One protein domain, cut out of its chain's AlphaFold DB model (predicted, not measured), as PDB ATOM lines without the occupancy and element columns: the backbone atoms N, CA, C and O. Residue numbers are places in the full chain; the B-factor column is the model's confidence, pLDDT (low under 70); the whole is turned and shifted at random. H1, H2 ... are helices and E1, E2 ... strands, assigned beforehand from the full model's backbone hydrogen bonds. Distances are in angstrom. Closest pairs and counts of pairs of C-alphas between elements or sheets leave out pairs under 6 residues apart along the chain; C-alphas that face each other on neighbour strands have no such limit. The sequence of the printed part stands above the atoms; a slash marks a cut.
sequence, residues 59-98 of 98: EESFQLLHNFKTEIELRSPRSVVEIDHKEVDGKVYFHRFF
ATOM      1  N   GLU A  59      -6.511  27.876  43.185       82.88
ATOM      2  CA  GLU A  59      -5.194  27.362  43.566       82.88
ATOM      3  C   GLU A  59      -5.267  26.454  44.801       82.88
ATOM      4  O   GLU A  59      -4.757  25.335  44.771       82.88
ATOM      5  N   GLU A  60      -5.979  26.871  45.851       85.38
ATOM      6  CA  GLU A  60      -6.202  26.038  47.040       85.38
ATOM      7  C   GLU A  60      -6.971  24.757  46.700       85.38
ATOM      8  O   GLU A  60      -6.598  23.668  47.138       85.38
ATOM      9  N   SER A  61      -8.011  24.866  45.870       84.06
ATOM     10  CA  SER A  61      -8.781  23.708  45.399       84.06
ATOM     11  C   SER A  61      -7.904  22.721  44.624       84.06
ATOM     12  O   SER A  61      -8.013  21.506  44.800       84.06
ATOM     13  N   PHE A  62      -6.999  23.234  43.790       83.25
ATOM     14  CA  PHE A  62      -6.045  22.420  43.047       83.25
ATOM     15  C   PHE A  62      -5.022  21.750  43.973       83.25
ATOM     16  O   PHE A  62      -4.747  20.559  43.831       83.25
ATOM     17  N   GLN A  63      -4.519  22.457  44.987       87.44
ATOM     18  CA  GLN A  63      -3.623  21.873  45.986       87.44
ATOM     19  C   GLN A  63      -4.301  20.745  46.786       87.44
ATOM     20  O   GLN A  63      -3.681  19.712  47.056       87.44
ATOM     21  N   LEU A  64      -5.583  20.898  47.133       88.62
ATOM     22  CA  LEU A  64      -6.353  19.861  47.828       88.62
ATOM     23  C   LEU A  64      -6.458  18.562  47.016       88.62
ATOM     24  O   LEU A  64      -6.417  17.482  47.605       88.62
ATOM     25  N   LEU A  65      -6.519  18.642  45.683       88.00
ATOM     26  CA  LEU A  65      -6.506  17.473  44.796       88.00
ATOM     27  C   LEU A  65      -5.219  16.641  44.969       88.00
ATOM     28  O   LEU A  65      -5.270  15.415  45.087       88.00
ATOM     29  N   HIS A  66      -4.062  17.305  45.043       87.38
ATOM     30  CA  HIS A  66      -2.772  16.645  45.270       87.38
ATOM     31  C   HIS A  66      -2.657  16.053  46.683       87.38
ATOM     32  O   HIS A  66      -2.124  14.950  46.858       87.38
ATOM     33  N   ASN A  67      -3.205  16.738  47.689       90.88
ATOM     34  CA  ASN A  67      -3.271  16.209  49.052       90.88
ATOM     35  C   ASN A  67      -4.148  14.949  49.108       90.88
ATOM     36  O   ASN A  67      -3.777  13.959  49.734       90.88
ATOM     37  N   PHE A  68      -5.281  14.956  48.402       89.81
ATOM     38  CA  PHE A  68      -6.187  13.814  48.324       89.81
ATOM     39  C   PHE A  68      -5.534  12.594  47.664       89.81
ATOM     40  O   PHE A  68      -5.637  11.489  48.197       89.81
ATOM     41  N   LYS A  69      -4.790  12.792  46.565       90.44
ATOM     42  CA  LYS A  69      -3.973  11.730  45.950       90.44
ATOM     43  C   LYS A  69      -3.009  11.108  46.964       90.44
ATOM     44  O   LYS A  69      -3.005   9.891  47.131       90.44
ATOM     45  N   THR A  70      -2.253  11.946  47.673       90.62
ATOM     46  CA  THR A  70      -1.283  11.502  48.690       90.62
ATOM     47  C   THR A  70      -1.955  10.683  49.799       90.62
ATOM     48  O   THR A  70      -1.448   9.635  50.198       90.62
ATOM     49  N   GLU A  71      -3.125  11.112  50.277       92.69
ATOM     50  CA  GLU A  71      -3.882  10.381  51.303       92.69
ATOM     51  C   GLU A  71      -4.406   9.025  50.808       92.69
ATOM     52  O   GLU A  71      -4.413   8.058  51.576       92.69
ATOM     53  N   ILE A  72      -4.827   8.914  49.542       91.31
ATOM     54  CA  ILE A  72      -5.244   7.626  48.965       91.31
ATOM     55  C   ILE A  72      -4.056   6.668  48.886       91.31
ATOM     56  O   ILE A  72      -4.180   5.515  49.303       91.31
ATOM     57  N   GLU A  73      -2.911   7.139  48.396       89.56
ATOM     58  CA  GLU A  73      -1.685   6.338  48.301       89.56
ATOM     59  C   GLU A  73      -1.230   5.842  49.683       89.56
ATOM     60  O   GLU A  73      -0.821   4.688  49.825       89.56
ATOM     61  N   LEU A  74      -1.382   6.674  50.719       92.50
ATOM     62  CA  LEU A  74      -1.064   6.315  52.100       92.50
ATOM     63  C   LEU A  74      -2.024   5.262  52.677       92.50
ATOM     64  O   LEU A  74      -1.589   4.281  53.281       92.50
ATOM     65  N   ARG A  75      -3.339   5.466  52.532       93.56
ATOM     66  CA  ARG A  75      -4.365   4.621  53.176       93.56
ATOM     67  C   ARG A  75      -4.694   3.361  52.389       93.56
ATOM     68  O   ARG A  75      -5.241   2.411  52.942       93.56
ATOM     69  N   SER A  76      -4.437   3.355  51.088       90.44
ATOM     70  CA  SER A  76      -4.747   2.240  50.197       90.44
ATOM     71  C   SER A  76      -3.641   2.085  49.152       90.44
ATOM     72  O   SER A  76      -3.866   2.388  47.982       90.44
ATOM     73  N   PRO A  77      -2.476   1.521  49.536       85.75
ATOM     74  CA  PRO A  77      -1.268   1.469  48.698       85.75
ATOM     75  C   PRO A  77      -1.400   0.674  47.390       85.75
ATOM     76  O   PRO A  77      -0.495   0.671  46.565       85.75
ATOM     77  N   ARG A  78      -2.503  -0.065  47.218       89.62
ATOM     78  CA  ARG A  78      -2.821  -0.816  45.993       89.62
ATOM     79  C   ARG A  78      -3.687  -0.030  45.007       89.62
ATOM     80  O   ARG A  78      -3.915  -0.522  43.906       89.62
ATOM     81  N   SER A  79      -4.213   1.122  45.413       85.62
ATOM     82  CA  SER A  79      -4.964   2.005  44.526       85.62
ATOM     83  C   SER A  79      -3.981   2.749  43.635       85.62
ATOM     84  O   SER A  79      -2.955   3.227  44.113       85.62
ATOM     85  N   VAL A  80      -4.296   2.843  42.349       84.31
ATOM     86  CA  VAL A  80      -3.559   3.684  41.408       84.31
ATOM     87  C   VAL A  80      -4.371   4.954  41.251       84.31
ATOM     88  O   VAL A  80      -5.541   4.866  40.893       84.31
ATOM     89  N   VAL A  81      -3.762   6.091  41.575       86.75
ATOM     90  CA  VAL A  81      -4.365   7.410  41.398       86.75
ATOM     91  C   VAL A  81      -3.423   8.248  40.558       86.75
ATOM     92  O   VAL A  81      -2.238   8.355  40.881       86.75
ATOM     93  N   GLU A  82      -3.938   8.872  39.509       87.06
ATOM     94  CA  GLU A  82      -3.157   9.735  38.629       87.06
ATOM     95  C   GLU A  82      -3.870  11.068  38.396       87.06
ATOM     96  O   GLU A  82      -5.095  11.150  38.284       87.06
ATOM     97  N   ILE A  83      -3.077  12.138  38.355       88.81
ATOM     98  CA  ILE A  83      -3.541  13.473  37.987       88.81
ATOM     99  C   ILE A  83      -2.947  13.756  36.618       88.81
ATOM    100  O   ILE A  83      -1.737  13.926  36.489       88.81
ATOM    101  N   ASP A  84      -3.806  13.789  35.607       89.25
ATOM    102  CA  ASP A  84      -3.414  14.110  34.246       89.25
ATOM    103  C   ASP A  84      -3.491  15.621  34.014       89.25
ATOM    104  O   ASP A  84      -4.449  16.303  34.415       89.25
ATOM    105  N   HIS A  85      -2.485  16.136  33.318       89.00
ATOM    106  CA  HIS A  85      -2.355  17.541  32.987       89.00
ATOM    107  C   HIS A  85      -2.230  17.720  31.479       89.00
ATOM    108  O   HIS A  85      -1.512  16.997  30.795       89.00
ATOM    109  N   LYS A  86      -2.886  18.755  30.960       91.44
ATOM    110  CA  LYS A  86      -2.782  19.139  29.558       91.44
ATOM    111  C   LYS A  86      -1.939  20.394  29.428       91.44
ATOM    112  O   LYS A  86      -2.251  21.412  30.040       91.44
ATOM    113  N   GLU A  87      -0.926  20.343  28.575       91.75
ATOM    114  CA  GLU A  87      -0.174  21.529  28.185       91.75
ATOM    115  C   GLU A  87      -0.837  22.207  26.976       91.75
ATOM    116  O   GLU A  87      -1.138  21.562  25.967       91.75
ATOM    117  N   VAL A  88      -1.110  23.507  27.090       91.94
ATOM    118  CA  VAL A  88      -1.609  24.358  26.002       91.94
ATOM    119  C   VAL A  88      -0.828  25.665  26.042       91.94
ATOM    120  O   VAL A  88      -0.821  26.344  27.067       91.94
ATOM    121  N   ASP A  89      -0.151  26.006  24.945       91.06
ATOM    122  CA  ASP A  89       0.648  27.234  24.807       91.06
ATOM    123  C   ASP A  89       1.667  27.452  25.947       91.06
ATOM    124  O   ASP A  89       1.836  28.563  26.454       91.06
ATOM    125  N   GLY A  90       2.327  26.376  26.395       89.88
ATOM    126  CA  GLY A  90       3.311  26.409  27.486       89.88
ATOM    127  C   GLY A  90       2.710  26.575  28.886       89.88
ATOM    128  O   GLY A  90       3.438  26.799  29.852       89.88
ATOM    129  N   LYS A  91       1.379  26.495  29.015       85.44
ATOM    130  CA  LYS A  91       0.667  26.523  30.296       85.44
ATOM    131  C   LYS A  91       0.069  25.157  30.593       85.44
ATOM    132  O   LYS A  91      -0.515  24.516  29.721       85.44
ATOM    133  N   VAL A  92       0.201  24.734  31.844       84.12
ATOM    134  CA  VAL A  92      -0.295  23.448  32.335       84.12
ATOM    135  C   VAL A  92      -1.697  23.635  32.908       84.12
ATOM    136  O   VAL A  92      -1.920  24.499  33.754       84.12
ATOM    137  N   TYR A  93      -2.643  22.820  32.451       83.12
ATOM    138  CA  TYR A  93      -4.037  22.829  32.883       83.12
ATOM    139  C   TYR A  93      -4.424  21.466  33.445       83.12
ATOM    140  O   TYR A  93      -3.978  20.431  32.953       83.12
ATOM    141  N   PHE A  94      -5.299  21.452  34.449       83.88
ATOM    142  CA  PHE A  94      -5.933  20.216  34.904       83.88
ATOM    143  C   PHE A  94      -6.669  19.540  33.741       83.88
ATOM    144  O   PHE A  94      -7.460  20.191  33.050       83.88
ATOM    145  N   HIS A  95      -6.423  18.246  33.531       87.12
ATOM    146  CA  HIS A  95      -7.177  17.456  32.566       87.12
ATOM    147  C   HIS A  95      -8.145  16.507  33.268       87.12
ATOM    148  O   HIS A  95      -9.358  16.628  33.074       87.12
ATOM    149  N   ARG A  96      -7.622  15.547  34.043       84.94
ATOM    150  CA  ARG A  96      -8.404  14.463  34.657       84.94
ATOM    151  C   ARG A  96      -7.768  13.975  35.958       84.94
ATOM    152  O   ARG A  96      -6.570  14.116  36.165       84.94
ATOM    153  N   PHE A  97      -8.596  13.371  36.802       84.81
ATOM    154  CA  PHE A  97      -8.215  12.639  38.009       84.81
ATOM    155  C   PHE A  97      -8.897  11.269  37.942       84.81
ATOM    156  O   PHE A  97     -10.112  11.235  37.714       84.81
ATOM    157  N   PHE A  98      -8.155  10.173  38.093       81.06
ATOM    158  CA  PHE A  98      -8.693   8.805  38.091       81.06
ATOM    159  C   PHE A  98      -7.924   7.891  39.039       81.06
ATOM    160  O   PHE A  98      -6.739   8.191  39.305       81.06
TER     161      PHE A  98
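AT A GLANCE: This is residues 59 to 98 of the 98 residues of an uncharacterized protein of Arundo donax (UniProt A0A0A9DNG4). One helix, H1, leads into a link that folds the chain back into a two-stranded hairpin of E1 and E2, and the helix and the hairpin meet only loosely. The printed part has 40 residues, with one named helix and then two named strands, in the order H1, E1, E2; the sheet, E1 - E2, is antiparallel. The class is mixed, helices and strands. The whole is loose, with a radius of gyration of the C-alphas of 11.7 A, and only just flat, with spans of 36 by 20 by 11 A.

HOW THE PARTS SIT: H1, residues 59 to 75, has 12 of 13 O i to N i+4 pairs within hydrogen-bond range. It is followed by E1, residues 83 to 88, and one pair of their C-alphas is within 8 A, the closest, those of His 66 and Ile 83, at 8.0 A. E2, residues 91 to 97, forms a hairpin with E1, antiparallel at 148 degrees between their directions. N 84 and O 96 are 2.8 A apart and N 91 and O 88 are 2.9 A apart, both within hydrogen-bond range. The C-alphas of 85 and 95, which face each other, are 4.8 A apart. H1 and E2 are only just apart, their closest C-alphas at 8.4 A.

IN THESE COORDINATES: H1 begins at C-alpha 59, (-5.194, 27.362, 43.566), and is 24.7 A long from first to last C-alpha. E1 is 16.3 A long and begins at C-alpha 83, (-3.541, 13.473, 37.987). E2 is 18.2 A long and ends at C-alpha 97, (-8.215, 12.639, 38.009).

THE WHOLE: The two C-alphas farthest apart, those of Arg 75 and Asp 89, are 36.6 A apart. The printed part has no cut. The link from H1 to E1, 7 residues, is short, and that from E1 to E2, 2 residues, is tight. The mean pLDDT of the printed part is 87.9, and no printed residue is under 70.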